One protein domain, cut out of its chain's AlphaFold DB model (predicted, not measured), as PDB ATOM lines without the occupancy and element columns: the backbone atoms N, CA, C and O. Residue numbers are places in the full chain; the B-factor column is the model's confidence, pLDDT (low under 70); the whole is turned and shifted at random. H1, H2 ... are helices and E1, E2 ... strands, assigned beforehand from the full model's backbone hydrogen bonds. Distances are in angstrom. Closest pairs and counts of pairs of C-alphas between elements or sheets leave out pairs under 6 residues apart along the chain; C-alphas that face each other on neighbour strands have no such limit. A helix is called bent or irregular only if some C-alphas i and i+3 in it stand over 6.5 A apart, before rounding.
ATOM      1  N   TRP A  70     176.832  -7.041   7.678       91.81
ATOM      2  CA  TRP A  70     178.071  -6.282   7.614       91.81
ATOM      3  C   TRP A  70     177.785  -4.877   7.099       91.81
ATOM      4  O   TRP A  70     177.010  -4.688   6.154       91.81
ATOM      5  N   LEU A  71     178.425  -3.893   7.722       91.94
ATOM      6  CA  LEU A  71     178.293  -2.484   7.386       91.94
ATOM      7  C   LEU A  71     179.668  -1.821   7.457       91.94
ATOM      8  O   LEU A  71     180.306  -1.820   8.506       91.94
ATOM      9  N   TRP A  72     180.106  -1.249   6.340       92.56
ATOM     10  CA  TRP A  72     181.344  -0.488   6.228       92.56
ATOM     11  C   TRP A  72     181.033   0.920   5.740       92.56
ATOM     12  O   TRP A  72     180.379   1.102   4.712       92.56
ATOM     13  N   ILE A  73     181.543   1.907   6.464       91.31
ATOM     14  CA  ILE A  73     181.498   3.315   6.080       91.31
ATOM     15  C   ILE A  73     182.898   3.670   5.601       91.31
ATOM     16  O   ILE A  73     183.846   3.621   6.383       91.31
ATOM     17  N   LEU A  74     183.037   3.931   4.302       92.38
ATOM     18  CA  LEU A  74     184.342   4.215   3.699       92.38
ATOM     19  C   LEU A  74     184.669   5.709   3.734       92.38
ATOM     20  O   LEU A  74     185.820   6.084   3.937       92.38
ATOM     21  N   ASP A  75     183.654   6.545   3.529       89.81
ATOM     22  CA  ASP A  75     183.738   8.002   3.524       89.81
ATOM     23  C   ASP A  75     182.349   8.617   3.802       89.81
ATOM     24  O   ASP A  75     181.369   7.902   4.017       89.81
ATOM     25  N   GLU A  76     182.250   9.948   3.764       88.19
ATOM     26  CA  GLU A  76     181.014  10.719   4.003       88.19
ATOM     27  C   GLU A  76     179.897  10.486   2.963       88.19
ATOM     28  O   GLU A  76     178.816  11.066   3.071       88.19
ATOM     29  N   LYS A  77     180.141   9.695   1.910       88.81
ATOM     30  CA  LYS A  77     179.205   9.470   0.795       88.81
ATOM     31  C   LYS A  77     179.037   7.997   0.416       88.81
ATOM     32  O   LYS A  77     178.184   7.694  -0.421       88.81
ATOM     33  N   THR A  78     179.805   7.092   1.019       90.31
ATOM     34  CA  THR A  78     179.919   5.703   0.574       90.31
ATOM     35  C   THR A  78     179.736   4.734   1.733       90.31
ATOM     36  O   THR A  78     180.567   4.633   2.639       90.31
ATOM     37  N   VAL A  79     178.660   3.952   1.641       91.81
ATOM     38  CA  VAL A  79     178.346   2.843   2.543       91.81
ATOM     39  C   VAL A  79     178.335   1.553   1.741       91.81
ATOM     40  O   VAL A  79     177.667   1.460   0.711       91.81
ATOM     41  N   ILE A  80     179.046   0.543   2.231       93.50
ATOM     42  CA  ILE A  80     178.957  -0.827   1.730       93.50
ATOM     43  C   ILE A  80     178.255  -1.652   2.798       93.50
ATOM     44  O   ILE A  80     178.660  -1.652   3.956       93.50
ATOM     45  N   THR A  81     177.205  -2.370   2.412       91.25
ATOM     46  CA  THR A  81     176.503  -3.289   3.305       91.25
ATOM     47  C   THR A  81     176.297  -4.638   2.634       91.25
ATOM     48  O   THR A  81     176.124  -4.718   1.418       91.25
ATOM     49  N   SER A  82     176.341  -5.700   3.429       90.56
ATOM     50  CA  SER A  82     176.066  -7.066   2.997       90.56
ATOM     51  C   SER A  82     175.236  -7.762   4.065       90.56
ATOM     52  O   SER A  82     175.455  -7.533   5.252       90.56
ATOM     53  N   THR A  83     174.306  -8.621   3.662       89.00
ATOM     54  CA  THR A  83     173.490  -9.430   4.574       89.00
ATOM     55  C   THR A  83     173.458 -10.876   4.097       89.00
ATOM     56  O   THR A  83     173.654 -11.149   2.910       89.00
ATOM     57  N   THR A  84     173.242 -11.816   5.012       86.19
ATOM     58  CA  THR A  84     173.003 -13.220   4.655       86.19
ATOM     59  C   THR A  84     171.750 -13.368   3.795       86.19
ATOM     60  O   THR A  84     170.816 -12.576   3.909       86.19
ATOM     61  N   GLN A  85     171.726 -14.399   2.943       76.81
ATOM     62  CA  GLN A  85     170.581 -14.679   2.076       76.81
ATOM     63  C   GLN A  85     169.300 -14.848   2.899       76.81
ATOM     64  O   GLN A  85     169.262 -15.612   3.865       76.81
ATOM     65  N   GLU A  86     168.259 -14.134   2.487       70.31
ATOM     66  CA  GLU A  86     166.940 -14.205   3.101       70.31
ATOM     67  C   GLU A  86     166.085 -15.270   2.426       70.31
ATOM     68  O   GLU A  86     166.265 -15.576   1.249       70.31
ATOM     69  N   MET A  87     165.149 -15.831   3.187       62.47
ATOM     70  CA  MET A  87     164.152 -16.751   2.651       62.47
ATOM     71  C   MET A  87     163.089 -15.951   1.882       62.47
ATOM     72  O   MET A  87     162.600 -14.933   2.381       62.47
ATOM     73  N   ASP A  88     162.712 -16.426   0.694       52.91
ATOM     74  CA  ASP A  88     161.822 -15.736  -0.262       52.91
ATOM     75  C   ASP A  88     160.362 -15.561   0.225       52.91
ATOM     76  O   ASP A  88     159.534 -14.966  -0.458       52.91
ATOM     77  N   GLU A  89     160.019 -16.046   1.421       57.38
ATOM     78  CA  GLU A  89     158.644 -16.113   1.942       57.38
ATOM     79  C   GLU A  89     158.161 -14.848   2.684       57.38
ATOM     80  O   GLU A  89     157.097 -14.849   3.317       57.38
ATOM     81  N   THR A  90     158.935 -13.760   2.670       59.69
ATOM     82  CA  THR A  90     158.525 -12.484   3.285       59.69
ATOM     83  C   THR A  90     157.957 -11.523   2.242       59.69
ATOM     84  O   THR A  90     158.427 -11.459   1.113       59.69
ATOM     85  N   GLU A  91     156.953 -10.721   2.619       61.09
ATOM     86  CA  GLU A  91     156.363  -9.717   1.711       61.09
ATOM     87  C   GLU A  91     157.353  -8.629   1.279       61.09
ATOM     88  O   GLU A  91     157.142  -7.953   0.273       61.09
ATOM     89  N   SER A  92     158.409  -8.425   2.067       69.62
ATOM     90  CA  SER A  92     159.502  -7.521   1.733       69.62
ATOM     91  C   SER A  92     160.803  -8.014   2.346       69.62
ATOM     92  O   SER A  92     160.871  -8.225   3.562       69.62
ATOM     93  N   SER A  93     161.833  -8.133   1.509       81.12
ATOM     94  CA  SER A  93     163.198  -8.423   1.954       81.12
ATOM     95  C   SER A  93     163.763  -7.273   2.794       81.12
ATOM     96  O   SER A  93     163.317  -6.127   2.671       81.12
ATOM     97  N   PHE A  94     164.769  -7.527   3.630       85.00
ATOM     98  CA  PHE A  94     165.495  -6.500   4.384       85.00
ATOM     99  C   PHE A  94     165.964  -5.369   3.481       85.00
ATOM    100  O   PHE A  94     165.732  -4.200   3.782       85.00
ATOM    101  N   LEU A  95     166.536  -5.706   2.322       84.81
ATOM    102  CA  LEU A  95     166.974  -4.713   1.350       84.81
ATOM    103  C   LEU A  95     165.793  -3.867   0.855       84.81
ATOM    104  O   LEU A  95     165.906  -2.646   0.791       84.81
ATOM    105  N   GLN A  96     164.646  -4.478   0.540       86.38
ATOM    106  CA  GLN A  96     163.455  -3.726   0.135       86.38
ATOM    107  C   GLN A  96     162.929  -2.815   1.249       86.38
ATOM    108  O   GLN A  96     162.499  -1.701   0.950       86.38
ATOM    109  N   ARG A  97     162.991  -3.252   2.512       86.25
ATOM    110  CA  ARG A  97     162.605  -2.443   3.681       86.25
ATOM    111  C   ARG A  97     163.499  -1.215   3.802       86.25
ATOM    112  O   ARG A  97     162.991  -0.100   3.730       86.25
ATOM    113  N   VAL A  98     164.818  -1.420   3.830       88.44
ATOM    114  CA  VAL A  98     165.801  -0.326   3.859       88.44
ATOM    115  C   VAL A  98     165.583   0.625   2.678       88.44
ATOM    116  O   VAL A  98     165.517   1.836   2.862       88.44
ATOM    117  N   LEU A  99     165.411   0.110   1.456       87.94
ATOM    118  CA  LEU A  99     165.191   0.954   0.278       87.94
ATOM    119  C   LEU A  99     163.874   1.741   0.328       87.94
ATOM    120  O   LEU A  99     163.836   2.881  -0.141       87.94
ATOM    121  N   ASN A 100     162.791   1.161   0.847       87.19
ATOM    122  CA  ASN A 100     161.513   1.861   0.987       87.19
ATOM    123  C   ASN A 100     161.597   2.985   2.020       87.19
ATOM    124  O   ASN A 100     161.123   4.096   1.757       87.19
ATOM    125  N   ASP A 101     162.255   2.730   3.145       84.12
ATOM    126  CA  ASP A 101     162.439   3.727   4.192       84.12
ATOM    127  C   ASP A 101     163.381   4.850   3.711       84.12
ATOM    128  O   ASP A 101     163.059   6.032   3.857       84.12
ATOM    129  N   LEU A 102     164.451   4.513   2.973       85.00
ATOM    130  CA  LEU A 102     165.338   5.488   2.319       85.00
ATOM    131  C   LEU A 102     164.593   6.360   1.306       85.00
ATOM    132  O   LEU A 102     164.787   7.576   1.250       85.00
ATOM    133  N   ARG A 103     163.733   5.757   0.473       85.50
ATOM    134  CA  ARG A 103     162.919   6.500  -0.505       85.50
ATOM    135  C   ARG A 103     161.963   7.465   0.181       85.50
ATOM    136  O   ARG A 103     161.717   8.545  -0.355       85.50
ATOM    137  N   THR A 104     161.424   7.078   1.330       82.94
ATOM    138  CA  THR A 104     160.539   7.925   2.133       82.94
ATOM    139  C   THR A 104     161.322   9.087   2.739       82.94
ATOM    140  O   THR A 104     160.896  10.233   2.615       82.94
ATOM    141  N   GLN A 105     162.517   8.832   3.274       77.19
ATOM    142  CA  GLN A 105     163.383   9.869   3.832       77.19
ATOM    143  C   GLN A 105     163.873  10.866   2.776       77.19
ATOM    144  O   GLN A 105     163.816  12.073   3.000       77.19
ATOM    145  N   LYS A 106     164.291  10.390   1.595       77.50
ATOM    146  CA  LYS A 106     164.770  11.251   0.501       77.50
ATOM    147  C   LYS A 106     163.723  12.277   0.047       77.50
ATOM    148  O   LYS A 106     164.089  13.330  -0.467       77.50
ATOM    149  N   LYS A 107     162.427  11.983   0.212       79.75
ATOM    150  CA  LYS A 107     161.347  12.943  -0.079       79.75
ATOM    151  C   LYS A 107     161.279  14.082   0.941       79.75
ATOM    152  O   LYS A 107     160.798  15.154   0.591       79.75
ATOM    153  N   ASN A 108     161.757  13.853   2.163       73.12
ATOM    154  CA  ASN A 108     161.599  14.765   3.291       73.12
ATOM    155  C   ASN A 108     162.885  15.535   3.635       73.12
ATOM    156  O   ASN A 108     162.795  16.626   4.192       73.12
ATOM    157  N   SER A 109     164.079  15.001   3.348       75.19
ATOM    158  CA  SER A 109     165.368  15.621   3.715       75.19
ATOM    159  C   SER A 109     166.543  15.096   2.875       75.19
ATOM    160  O   SER A 109     166.428  14.085   2.178       75.19
ATOM    161  N   SER A 110     167.696  15.776   2.944       76.81
ATOM    162  CA  SER A 110     168.958  15.264   2.394       76.81
ATOM    163  C   SER A 110     169.406  14.012   3.150       76.81
ATOM    164  O   SER A 110     169.403  13.991   4.378       76.81
ATOM    165  N   VAL A 111     169.805  12.977   2.415       80.50
ATOM    166  CA  VAL A 111     170.258  11.700   2.978       80.50
ATOM    167  C   VAL A 111     171.769  11.776   3.215       80.50
ATOM    168  O   VAL A 111     172.521  11.886   2.247       80.50
ATOM    169  N   SER A 112     172.196  11.749   4.479       87.44
ATOM    170  CA  SER A 112     173.605  11.603   4.871       87.44
ATOM    171  C   SER A 112     173.966  10.133   5.119       87.44
ATOM    172  O   SER A 112     173.091   9.265   5.158       87.44
ATOM    173  N   VAL A 113     175.256   9.841   5.282       88.81
ATOM    174  CA  VAL A 113     175.724   8.484   5.594       88.81
ATOM    175  C   VAL A 113     175.272   8.036   6.982       88.81
ATOM    176  O   VAL A 113     174.867   6.887   7.139       88.81
ATOM    177  N   GLU A 114     175.239   8.944   7.955       86.19
ATOM    178  CA  GLU A 114     174.757   8.691   9.318       86.19
ATOM    179  C   GLU A 114     173.279   8.290   9.300       86.19
ATOM    180  O   GLU A 114     172.883   7.323   9.948       86.19
ATOM    181  N   ASN A 115     172.477   8.960   8.468       85.69
ATOM    182  CA  ASN A 115     171.067   8.635   8.272       85.69
ATOM    183  C   ASN A 115     170.874   7.248   7.637       85.69
ATOM    184  O   ASN A 115     169.967   6.510   8.021       85.69
ATOM    185  N   ILE A 116     171.718   6.878   6.665       89.31
ATOM    186  CA  ILE A 116     171.685   5.546   6.035       89.31
ATOM    187  C   ILE A 116     172.097   4.471   7.046       89.31
ATOM    188  O   ILE A 116     171.446   3.431   7.133       89.31
ATOM    189  N   GLN A 117     173.159   4.718   7.815       89.50
ATOM    190  CA  GLN A 117     173.625   3.833   8.879       89.50
ATOM    191  C   GLN A 117     172.529   3.611   9.926       89.50
ATOM    192  O   GLN A 117     172.222   2.462  10.246       89.50
ATOM    193  N   GLU A 118     171.916   4.688  10.421       87.81
ATOM    194  CA  GLU A 118     170.805   4.615  11.368       87.81
ATOM    195  C   GLU A 118     169.652   3.791  10.811       87.81
ATOM    196  O   GLU A 118     169.107   2.927  11.501       87.81
ATOM    197  N   LEU A 119     169.304   4.004   9.546       88.88
ATOM    198  CA  LEU A 119     168.200   3.290   8.938       88.88
ATOM    199  C   LEU A 119     168.479   1.791   8.766       88.88
ATOM    200  O   LEU A 119     167.615   0.962   9.052       88.88
ATOM    201  N   ILE A 120     169.676   1.427   8.305       90.31
ATOM    202  CA  ILE A 120     170.073   0.022   8.148       90.31
ATOM    203  C   ILE A 120     170.020  -0.688   9.508       90.31
ATOM    204  O   ILE A 120     169.452  -1.777   9.614       90.31
ATOM    205  N   LEU A 121     170.571  -0.061  10.550       89.62
ATOM    206  CA  LEU A 121     170.644  -0.650  11.886       89.62
ATOM    207  C   LEU A 121     169.271  -0.746  12.546       89.62
ATOM    208  O   LEU A 121     168.907  -1.819  13.016       89.62
ATOM    209  N   SER A 122     168.477   0.326  12.512       86.94
ATOM    210  CA  SER A 122     167.105   0.314  13.038       86.94
ATOM    211  C   SER A 122     166.212  -0.689  12.303       86.94
ATOM    212  O   SER A 122     165.381  -1.363  12.918       86.94
ATOM    213  N   THR A 123     166.407  -0.879  10.994       87.88
ATOM    214  CA  THR A 123     165.697  -1.916  10.232       87.88
ATOM    215  C   THR A 123     166.075  -3.318  10.702       87.88
ATOM    216  O   THR A 123     165.194  -4.173  10.790       87.88
ATOM    217  N   ALA A 124     167.353  -3.558  11.013       87.31
ATOM    218  CA  ALA A 124     167.841  -4.861  11.460       87.31
ATOM    219  C   ALA A 124     167.361  -5.201  12.880       87.31
ATOM    220  O   ALA A 124     166.938  -6.329  13.133       87.31
ATOM    221  N   THR A 125     167.375  -4.230  13.795       86.56
ATOM    222  CA  THR A 125     167.011  -4.441  15.207       86.56
ATOM    223  C   THR A 125     165.499  -4.489  15.427       86.56
ATOM    224  O   THR A 125     165.027  -5.181  16.324       86.56
ATOM    225  N   SER A 126     164.709  -3.833  14.572       84.81
ATOM    226  CA  SER A 126     163.242  -3.805  14.698       84.81
ATOM    227  C   SER A 126     162.535  -5.106  14.297       84.81
ATOM    228  O   SER A 126     161.334  -5.243  14.538       84.81
ATOM    229  N   LEU A 127     163.234  -6.090  13.715       85.19
ATOM    230  CA  LEU A 127     162.626  -7.339  13.226       85.19
ATOM    231  C   LEU A 127     161.913  -8.157  14.320       85.19
ATOM    232  O   LEU A 127     160.954  -8.862  14.014       85.19
TER     233      LEU A 127
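What this domain is: This is residues 70 to 127 of the 442 residues of an uncharacterized protein of Penicillium vulpinum (UniProt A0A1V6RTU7). Look first for a two-stranded hairpin, E1 and E2, with two helices stacked away from it: H2 comes next to the strands, and H1 lies beyond H2. The helices make a V that is spread wide where residues 109 to 112 link them, while the link of residues 84 to 93 loops far out and makes one end of the longest axis. You have 58 printed residues, with two named strands followed by two named helices, in the order E1, E2, H1, H2; the sheet's order is E1 - E2, antiparallel, and the class is mixed, helices and strands. The whole is only just compact, close to loose, with a radius of gyration of the C-alphas of 11.9 A and spans of 34 by 25 by 15 A.

How they stand to each other: Start at the sheet, where E1, residues 70 to 75, and E2, residues 78 to 83, form a hairpin of antiparallel neighbours, with 173 degrees between their directions. C-alphas 71 and 81 face each other at 4.5 A; look beside them for N 72 and O 80 at 2.8 A and N 80 and O 72 at 2.9 A, both within hydrogen-bond range. From the sheet go to H2, residues 113 to 127: its closest C-alphas to E2 are those of Val 113 and Val 79, 6.9 A apart, and to E1 those of Val 113 and Ile 73, 7.8 A apart. Farther out, H1, residues 94 to 108, touches H2, with the C-alphas of Val 98 and Ile 120 closest at 6.1 A. The two helices run opposite ways at a steep tilt of 47 degrees. E1 and H1 are apart. Of the O i to N i+4 pairs, 9 of 11 in H1 and 10 of 11 in H2 are within hydrogen-bond range.

Where its parts are: Find C-alpha 70 at (178.071, -6.282, 7.614); from there E1 runs 15.9 A to Asp 75. E2 runs 16.9 A from Thr 78 to Thr 83. H1 begins at C-alpha 94, (165.495, -6.500, 4.384), and covers 21.6 A to Asn 108. H2 covers 21.9 A from Val 113 to C-alpha 127 at (162.626, -7.339, 13.226). H2 is neither bent nor irregular, but only just: C-alphas 124 and 127 are 6.0 A apart.

The domain as a whole: The two C-alphas farthest apart are those of Glu 76 and Glu 89, at 35.0 A. The printed part has no cut. The links E1 to E2 and H1 to H2 are tight, and E2 to H1, with 10 residues between them, is short. Check the B-factor column for the pLDDT: its mean over the printed part is 83.4, and residues 87 to 92 are under 70.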